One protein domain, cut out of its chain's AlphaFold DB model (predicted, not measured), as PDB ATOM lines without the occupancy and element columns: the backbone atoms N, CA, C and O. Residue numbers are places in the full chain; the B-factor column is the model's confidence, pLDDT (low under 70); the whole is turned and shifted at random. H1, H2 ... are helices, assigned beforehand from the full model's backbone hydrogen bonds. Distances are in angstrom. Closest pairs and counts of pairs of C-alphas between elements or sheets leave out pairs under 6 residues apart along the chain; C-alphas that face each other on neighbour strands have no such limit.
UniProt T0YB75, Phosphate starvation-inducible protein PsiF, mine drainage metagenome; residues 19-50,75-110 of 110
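Overview. This is residues 19 to 50 and 75 to 110 of the 110 residues of the protein "Phosphate starvation-inducible protein PsiF" of mine drainage metagenome (UniProt T0YB75). Two separate lobes of two helices each lie along the longest axis with open space between them; in each, the second helix folds back beside or across the first. H1 and H2 make one, a helical hairpin; H3 and H4 make the other. The printed part has 68 residues, all helix in class, with H1, H2, H3, H4 in that order. It is only just extended, close to loose, radius of gyration of the C-alphas 16.7 A, spanning 47 by 25 by 15 A.

Arrangement. H1, residues 19 to 29, touches H2, residues 36 to 48, opposite ways at a steep tilt of 40 degrees; the closest C-alphas, Cys 26 and Cys 45, are 5.9 A apart. H2 does so with residues 42 to 46 alone. H3, residues 75 to 91, touches H4, residues 96 to 109, opposite ways at a steep tilt of 47 degrees; the closest C-alphas, Cys 85 and Cys 106, are 5.8 A apart. H1 and H2 are apart from H3 and H4. In H1, H2, H3 and H4 every O i to N i+4 pair is within hydrogen-bond range.

Along the chain. H1 begins at C-alpha 19 (255.852, 166.019, 236.517) and is 15.4 A long; H2 is 18.1 A, H3 24.5 A. H4, 20.4 A, ends at C-alpha 109 (220.787, 135.212, 232.145).

Size, cuts and confidence. The farthest C-alphas, Glu 21 and Ala 109, are 47.6 A apart. Residues 51 to 74 are not printed; C-alphas 50 and 75 are 27.4 A apart across the cut. The link H1 to H2 is short, H3 to H4 tight. Residues 49 to 50 and 75 to 77 have pLDDT under 70.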
ATOM      1  N   GLN A  19     257.237 166.484 236.454       78.75
ATOM      2  CA  GLN A  19     255.852 166.019 236.517       78.75
ATOM      3  C   GLN A  19     255.025 166.462 235.296       78.75
ATOM      4  O   GLN A  19     254.206 165.692 234.795       78.75
ATOM      5  N   GLN A  20     255.233 167.686 234.815       84.31
ATOM      6  CA  GLN A  20     254.531 168.249 233.667       84.31
ATOM      7  C   GLN A  20     254.945 167.567 232.356       84.31
ATOM      8  O   GLN A  20     254.077 167.243 231.546       84.31
ATOM      9  N   GLU A  21     256.233 167.247 232.198       85.69
ATOM     10  CA  GLU A  21     256.732 166.444 231.071       85.69
ATOM     11  C   GLU A  21     256.137 165.033 231.077       85.69
ATOM     12  O   GLU A  21     255.642 164.561 230.057       85.69
ATOM     13  N   ARG A  22     256.081 164.384 232.249       86.00
ATOM     14  CA  ARG A  22     255.464 163.052 232.400       86.00
ATOM     15  C   ARG A  22     253.993 163.046 232.006       86.00
ATOM     16  O   ARG A  22     253.526 162.112 231.361       86.00
ATOM     17  N   MET A  23     253.252 164.079 232.397       88.50
ATOM     18  CA  MET A  23     251.839 164.177 232.045       88.50
ATOM     19  C   MET A  23     251.654 164.368 230.535       88.50
ATOM     20  O   MET A  23     250.747 163.769 229.953       88.50
ATOM     21  N   ALA A  24     252.521 165.158 229.896       89.75
ATOM     22  CA  ALA A  24     252.513 165.349 228.451       89.75
ATOM     23  C   ALA A  24     252.875 164.058 227.698       89.75
ATOM     24  O   ALA A  24     252.157 163.697 226.768       89.75
ATOM     25  N   ASP A  25     253.901 163.321 228.135       89.69
ATOM     26  CA  ASP A  25     254.309 162.051 227.519       89.69
ATOM     27  C   ASP A  25     253.223 160.974 227.646       89.69
ATOM     28  O   ASP A  25     252.801 160.389 226.646       89.69
ATOM     29  N   CYS A  26     252.659 160.800 228.848       92.25
ATOM     30  CA  CYS A  26     251.524 159.897 229.048       92.25
ATOM     31  C   CYS A  26     250.315 160.314 228.192       92.25
ATOM     32  O   CYS A  26     249.619 159.461 227.650       92.25
ATOM     33  N   SER A  27     250.062 161.611 228.017       89.44
ATOM     34  CA  SER A  27     248.974 162.079 227.144       89.44
ATOM     35  C   SER A  27     249.282 161.876 225.653       89.44
ATOM     36  O   SER A  27     248.374 161.666 224.849       89.44
ATOM     37  N   HIS A  28     250.556 161.920 225.260       91.12
ATOM     38  CA  HIS A  28     250.998 161.655 223.892       91.12
ATOM     39  C   HIS A  28     250.912 160.169 223.544       91.12
ATOM     40  O   HIS A  28     250.371 159.825 222.493       91.12
ATOM     41  N   GLN A  29     251.372 159.286 224.433       87.94
ATOM     42  CA  GLN A  29     251.271 157.835 224.250       87.94
ATOM     43  C   GLN A  29     249.826 157.330 224.261       87.94
ATOM     44  O   GLN A  29     249.533 156.282 223.689       87.94
ATOM     45  N   SER A  30     248.908 158.064 224.890       87.56
ATOM     46  CA  SER A  30     247.499 157.685 224.924       87.56
ATOM     47  C   SER A  30     246.700 158.150 223.699       87.56
ATOM     48  O   SER A  30     245.502 157.854 223.611       87.56
ATOM     49  N   LYS A  31     247.320 158.848 222.731       89.12
ATOM     50  CA  LYS A  31     246.639 159.273 221.497       89.12
ATOM     51  C   LYS A  31     246.030 158.069 220.776       89.12
ATOM     52  O   LYS A  31     246.698 157.084 220.487       89.12
ATOM     53  N   GLY A  32     244.737 158.171 220.475       86.75
ATOM     54  CA  GLY A  32     243.967 157.112 219.816       86.75
ATOM     55  C   GLY A  32     243.423 156.035 220.761       86.75
ATOM     56  O   GLY A  32     242.666 155.170 220.320       86.75
ATOM     57  N   MET A  33     243.736 156.093 222.062       86.69
ATOM     58  CA  MET A  33     243.099 155.254 223.075       86.69
ATOM     59  C   MET A  33     241.907 155.976 223.702       86.69
ATOM     60  O   MET A  33     242.023 157.097 224.189       86.69
ATOM     61  N   HIS A  34     240.757 155.304 223.765       82.69
ATOM     62  CA  HIS A  34     239.537 155.855 224.357       82.69
ATOM     63  C   HIS A  34     238.904 154.896 225.368       82.69
ATOM     64  O   HIS A  34     239.107 153.680 225.343       82.69
ATOM     65  N   GLY A  35     238.119 155.461 226.285       84.06
ATOM     66  CA  GLY A  35     237.373 154.695 227.279       84.06
ATOM     67  C   GLY A  35     238.273 153.973 228.287       84.06
ATOM     68  O   GLY A  35     239.252 154.527 228.790       84.06
ATOM     69  N   ALA A  36     237.932 152.726 228.615       84.56
ATOM     70  CA  ALA A  36     238.618 151.955 229.653       84.56
ATOM     71  C   ALA A  36     240.118 151.738 229.366       84.56
ATOM     72  O   ALA A  36     240.918 151.695 230.305       84.56
ATOM     73  N   ALA A  37     240.501 151.659 228.085       82.81
ATOM     74  CA  ALA A  37     241.891 151.510 227.664       82.81
ATOM     75  C   ALA A  37     242.734 152.733 228.062       82.81
ATOM     76  O   ALA A  37     243.760 152.574 228.715       82.81
ATOM     77  N   HIS A  38     242.242 153.947 227.789       90.62
ATOM     78  CA  HIS A  38     242.920 155.196 228.149       90.62
ATOM     79  C   HIS A  38     243.115 155.336 229.665       90.62
ATOM     80  O   HIS A  38     244.187 155.698 230.141       90.62
ATOM     81  N   LYS A  39     242.084 155.002 230.454       89.50
ATOM     82  CA  LYS A  39     242.136 155.127 231.920       89.50
ATOM     83  C   LYS A  39     243.132 154.150 232.558       89.50
ATOM     84  O   LYS A  39     243.824 154.498 233.517       89.50
ATOM     85  N   THR A  40     243.196 152.938 232.012       89.75
ATOM     86  CA  THR A  40     244.135 151.895 232.442       89.75
ATOM     87  C   THR A  40     245.560 152.270 232.049       89.75
ATOM     88  O   THR A  40     246.456 152.228 232.889       89.75
ATOM     89  N   PHE A  41     245.746 152.721 230.807       92.44
ATOM     90  CA  PHE A  41     247.021 153.210 230.298       92.44
ATOM     91  C   PHE A  41     247.559 154.369 231.147       92.44
ATOM     92  O   PHE A  41     248.667 154.272 231.661       92.44
ATOM     93  N   MET A  42     246.763 155.417 231.387       91.38
ATOM     94  CA  MET A  42     247.224 156.593 232.132       91.38
ATOM     95  C   MET A  42     247.611 156.240 233.574       91.38
ATOM     96  O   MET A  42     248.650 156.678 234.060       91.38
ATOM     97  N   SER A  43     246.835 155.371 234.232       89.31
ATOM     98  CA  SER A  43     247.148 154.899 235.589       89.31
ATOM     99  C   SER A  43     248.459 154.113 235.651       89.31
ATOM    100  O   SER A  43     249.209 154.263 236.611       89.31
ATOM    101  N   ASN A  44     248.742 153.291 234.636       89.12
ATOM    102  CA  ASN A  44     249.990 152.534 234.543       89.12
ATOM    103  C   ASN A  44     251.173 153.421 234.139       89.12
ATOM    104  O   ASN A  44     252.249 153.270 234.702       89.12
ATOM    105  N   CYS A  45     250.974 154.379 233.232       92.69
ATOM    106  CA  CYS A  45     252.006 155.314 232.788       92.69
ATOM    107  C   CYS A  45     252.497 156.208 233.942       92.69
ATOM    108  O   CYS A  45     253.703 156.323 234.168       92.69
ATOM    109  N   LEU A  46     251.563 156.739 234.744       86.88
ATOM    110  CA  LEU A  46     251.858 157.542 235.936       86.88
ATOM    111  C   LEU A  46     252.482 156.710 237.074       86.88
ATOM    112  O   LEU A  46     253.329 157.222 237.801       86.88
ATOM    113  N   LYS A  47     252.096 155.432 237.232       85.19
ATOM    114  CA  LYS A  47     252.672 154.526 238.251       85.19
ATOM    115  C   LYS A  47     254.027 153.936 237.863       85.19
ATOM    116  O   LYS A  47     254.844 153.711 238.747       85.19
ATOM    117  N   GLY A  48     254.275 153.689 236.578       71.31
ATOM    118  CA  GLY A  48     255.526 153.107 236.080       71.31
ATOM    119  C   GLY A  48     256.704 154.081 236.115       71.31
ATOM    120  O   GLY A  48     257.831 153.667 236.352       71.31
ATOM    121  N   HIS A  49     256.444 155.386 235.981       63.50
ATOM    122  CA  HIS A  49     257.479 156.426 236.058       63.50
ATOM    123  C   HIS A  49     257.772 156.910 237.489       63.50
ATOM    124  O   HIS A  49     258.550 157.847 237.676       63.50
ATOM    125  N   ALA A  50     257.176 156.274 238.507       54.38
ATOM    126  CA  ALA A  50     257.464 156.539 239.919       54.38
ATOM    127  C   ALA A  50     258.780 155.892 240.403       54.38
ATOM    128  O   ALA A  50     259.199 156.149 241.529       54.38
ATOM    129  N   LYS A  75     233.043 142.501 242.192       56.72
ATOM    130  CA  LYS A  75     233.510 143.222 241.010       56.72
ATOM    131  C   LYS A  75     234.323 142.377 240.014       56.72
ATOM    132  O   LYS A  75     234.183 142.599 238.817       56.72
ATOM    133  N   ALA A  76     235.128 141.418 240.473       62.41
ATOM    134  CA  ALA A  76     235.876 140.506 239.603       62.41
ATOM    135  C   ALA A  76     234.927 139.548 238.864       62.41
ATOM    136  O   ALA A  76     235.044 139.377 237.656       62.41
ATOM    137  N   MET A  77     233.909 139.036 239.565       68.62
ATOM    138  CA  MET A  77     232.851 138.205 238.977       68.62
ATOM    139  C   MET A  77     232.060 138.974 237.905       68.62
ATOM    140  O   MET A  77     231.815 138.468 236.814       68.62
ATOM    141  N   GLN A  78     231.722 140.240 238.181       75.06
ATOM    142  CA  GLN A  78     231.072 141.122 237.204       75.06
ATOM    143  C   GLN A  78     231.975 141.404 235.990       75.06
ATOM    144  O   GLN A  78     231.488 141.506 234.865       75.06
ATOM    145  N   GLN A  79     233.291 141.504 236.189       79.38
ATOM    146  CA  GLN A  79     234.243 141.771 235.112       79.38
ATOM    147  C   GLN A  79     234.443 140.559 234.187       79.38
ATOM    148  O   GLN A  79     234.530 140.732 232.971       79.38
ATOM    149  N   GLU A  80     234.475 139.348 234.743       85.44
ATOM    150  CA  GLU A  80     234.551 138.087 233.990       85.44
ATOM    151  C   GLU A  80     233.278 137.870 233.160       85.44
ATOM    152  O   GLU A  80     233.350 137.680 231.947       85.44
ATOM    153  N   LYS A  81     232.107 138.051 233.778       86.19
ATOM    154  CA  LYS A  81     230.791 137.957 233.126       86.19
ATOM    155  C   LYS A  81     230.626 138.971 231.984       86.19
ATOM    156  O   LYS A  81     230.121 138.649 230.910       86.19
ATOM    157  N   MET A  82     231.148 140.187 232.158       89.38
ATOM    158  CA  MET A  82     231.186 141.199 231.096       89.38
ATOM    159  C   MET A  82     232.094 140.786 229.924       89.38
ATOM    160  O   MET A  82     231.761 141.049 228.765       89.38
ATOM    161  N   LYS A  83     233.241 140.152 230.206       89.00
ATOM    162  CA  LYS A  83     234.166 139.651 229.177       89.00
ATOM    163  C   LYS A  83     233.523 138.522 228.378       89.00
ATOM    164  O   LYS A  83     233.556 138.602 227.149       89.00
ATOM    165  N   ASP A  84     232.873 137.572 229.044       91.06
ATOM    166  CA  ASP A  84     232.214 136.429 228.404       91.06
ATOM    167  C   ASP A  84     231.055 136.870 227.493       91.06
ATOM    168  O   ASP A  84     231.074 136.619 226.285       91.06
ATOM    169  N   CYS A  85     230.148 137.716 228.003       94.06
ATOM    170  CA  CYS A  85     229.081 138.314 227.191       94.06
ATOM    171  C   CYS A  85     229.626 139.129 226.007       94.06
ATOM    172  O   CYS A  85     229.050 139.139 224.918       94.06
ATOM    173  N   SER A  86     230.755 139.824 226.177       90.56
ATOM    174  CA  SER A  86     231.367 140.569 225.074       90.56
ATOM    175  C   SER A  86     232.011 139.661 224.018       90.56
ATOM    176  O   SER A  86     232.004 140.016 222.838       90.56
ATOM    177  N   ALA A  87     232.550 138.505 224.419       94.19
ATOM    178  CA  ALA A  87     233.121 137.508 223.521       94.19
ATOM    179  C   ALA A  87     232.013 136.801 222.735       94.19
ATOM    180  O   ALA A  87     232.066 136.771 221.507       94.19
ATOM    181  N   ALA A  88     230.948 136.366 223.415       92.12
ATOM    182  CA  ALA A  88     229.776 135.773 222.781       92.12
ATOM    183  C   ALA A  88     229.128 136.728 221.762       92.12
ATOM    184  O   ALA A  88     228.809 136.319 220.645       92.12
ATOM    185  N   ALA A  89     229.038 138.027 222.078       92.69
ATOM    186  CA  ALA A  89     228.538 139.033 221.142       92.69
ATOM    187  C   ALA A  89     229.395 139.144 219.867       92.69
ATOM    188  O   ALA A  89     228.857 139.307 218.771       92.69
ATOM    189  N   LYS A  90     230.727 139.044 219.998       89.81
ATOM    190  CA  LYS A  90     231.665 139.076 218.862       89.81
ATOM    191  C   LYS A  90     231.579 137.807 218.017       89.81
ATOM    192  O   LYS A  90     231.557 137.915 216.794       89.81
ATOM    193  N   THR A  91     231.471 136.637 218.645       94.12
ATOM    194  CA  THR A  91     231.278 135.352 217.950       94.12
ATOM    195  C   THR A  91     229.972 135.343 217.157       94.12
ATOM    196  O   THR A  91     229.926 134.855 216.034       94.12
ATOM    197  N   LYS A  92     228.924 135.972 217.699       90.19
ATOM    198  CA  LYS A  92     227.636 136.183 217.022       90.19
ATOM    199  C   LYS A  92     227.648 137.362 216.031       90.19
ATOM    200  O   LYS A  92     226.613 137.666 215.450       90.19
ATOM    201  N   LYS A  93     228.792 138.043 215.859       94.50
ATOM    202  CA  LYS A  93     228.976 139.260 215.042       94.50
ATOM    203  C   LYS A  93     227.904 140.332 215.279       94.50
ATOM    204  O   LYS A  93     227.521 141.064 214.371       94.50
ATOM    205  N   LEU A  94     227.439 140.450 216.518       90.62
ATOM    206  CA  LEU A  94     226.431 141.433 216.889       90.62
ATOM    207  C   LEU A  94     227.093 142.805 217.002       90.62
ATOM    208  O   LEU A  94     228.092 142.989 217.706       90.62
ATOM    209  N   MET A  95     226.513 143.785 216.322       89.00
ATOM    210  CA  MET A  95     226.961 145.174 216.326       89.00
ATOM    211  C   MET A  95     225.790 146.117 216.592       89.00
ATOM    212  O   MET A  95     224.625 145.726 216.521       89.00
ATOM    213  N   GLY A  96     226.108 147.358 216.961       90.06
ATOM    214  CA  GLY A  96     225.107 148.387 217.231       90.06
ATOM    215  C   GLY A  96     224.086 147.960 218.289       90.06
ATOM    216  O   GLY A  96     224.441 147.440 219.351       90.06
ATOM    217  N   THR A  97     222.810 148.182 217.992       92.75
ATOM    218  CA  THR A  97     221.683 147.906 218.892       92.75
ATOM    219  C   THR A  97     221.590 146.428 219.263       92.75
ATOM    220  O   THR A  97     221.387 146.110 220.432       92.75
ATOM    221  N   ALA A  98     221.862 145.521 218.317       92.50
ATOM    222  CA  ALA A  98     221.807 144.077 218.543       92.50
ATOM    223  C   ALA A  98     222.809 143.613 219.613       92.50
ATOM    224  O   ALA A  98     222.493 142.771 220.450       92.50
ATOM    225  N   ARG A  99     224.003 144.222 219.652       94.44
ATOM    226  CA  ARG A  99     225.003 143.946 220.694       94.44
ATOM    227  C   ARG A  99     224.560 144.435 222.068       94.44
ATOM    228  O   ARG A  99     224.831 143.760 223.057       94.44
ATOM    229  N   LYS A 100     223.932 145.613 222.147       92.69
ATOM    230  CA  LYS A 100     223.446 146.168 223.420       92.69
ATOM    231  C   LYS A 100     222.348 145.293 224.011       92.69
ATOM    232  O   LYS A 100     222.472 144.905 225.167       92.69
ATOM    233  N   THR A 101     221.346 144.935 223.208       95.81
ATOM    234  CA  THR A 101     220.270 144.029 223.631       95.81
ATOM    235  C   THR A 101     220.845 142.693 224.087       95.81
ATOM    236  O   THR A 101     220.568 142.256 225.197       95.81
ATOM    237  N   PHE A 102     221.751 142.107 223.299       95.50
ATOM    238  CA  PHE A 102     222.418 140.863 223.674       95.50
ATOM    239  C   PHE A 102     223.230 140.973 224.970       95.50
ATOM    240  O   PHE A 102     223.173 140.068 225.790       95.50
ATOM    241  N   MET A 103     223.966 142.068 225.200       93.25
ATOM    242  CA  MET A 103     224.691 142.250 226.464       93.25
ATOM    243  C   MET A 103     223.743 142.348 227.659       93.25
ATOM    244  O   MET A 103     224.042 141.773 228.697       93.25
ATOM    245  N   SER A 104     222.614 143.048 227.533       93.31
ATOM    246  CA  SER A 104     221.629 143.144 228.615       93.31
ATOM    247  C   SER A 104     220.979 141.800 228.934       93.31
ATOM    248  O   SER A 104     220.827 141.476 230.107       93.31
ATOM    249  N   GLU A 105     220.641 141.017 227.910       94.56
ATOM    250  CA  GLU A 105     220.082 139.670 228.070       94.56
ATOM    251  C   GLU A 105     221.119 138.706 228.660       94.56
ATOM    252  O   GLU A 105     220.848 138.015 229.636       94.56
ATOM    253  N   CYS A 106     222.348 138.722 228.141       94.25
ATOM    254  CA  CYS A 106     223.434 137.873 228.617       94.25
ATOM    255  C   CYS A 106     223.797 138.166 230.085       94.25
ATOM    256  O   CYS A 106     223.947 137.247 230.884       94.25
ATOM    257  N   LEU A 107     223.866 139.442 230.483       89.06
ATOM    258  CA  LEU A 107     224.147 139.818 231.873       89.06
ATOM    259  C   LEU A 107     223.006 139.460 232.843       89.06
ATOM    260  O   LEU A 107     223.289 139.293 234.029       89.06
ATOM    261  N   LYS A 108     221.760 139.363 232.355       90.62
ATOM    262  CA  LYS A 108     220.579 138.927 233.126       90.62
ATOM    263  C   LYS A 108     220.434 137.406 233.220       90.62
ATOM    264  O   LYS A 108     219.837 136.938 234.180       90.62
ATOM    265  N   ALA A 109     220.896 136.670 232.210       85.44
ATOM    266  CA  ALA A 109     220.787 135.212 232.145       85.44
ATOM    267  C   ALA A 109     221.849 134.493 232.990       85.44
ATOM    268  O   ALA A 109     221.588 133.432 233.551       85.44
ATOM    269  N   HIS A 110     223.047 135.069 233.059       73.12
ATOM    270  CA  HIS A 110     224.070 134.700 234.038       73.12
ATOM    271  C   HIS A 110     223.707 135.232 235.426       73.12
ATOM    272  O   HIS A 110     224.481 134.929 236.362       73.12
TER     273      HIS A 110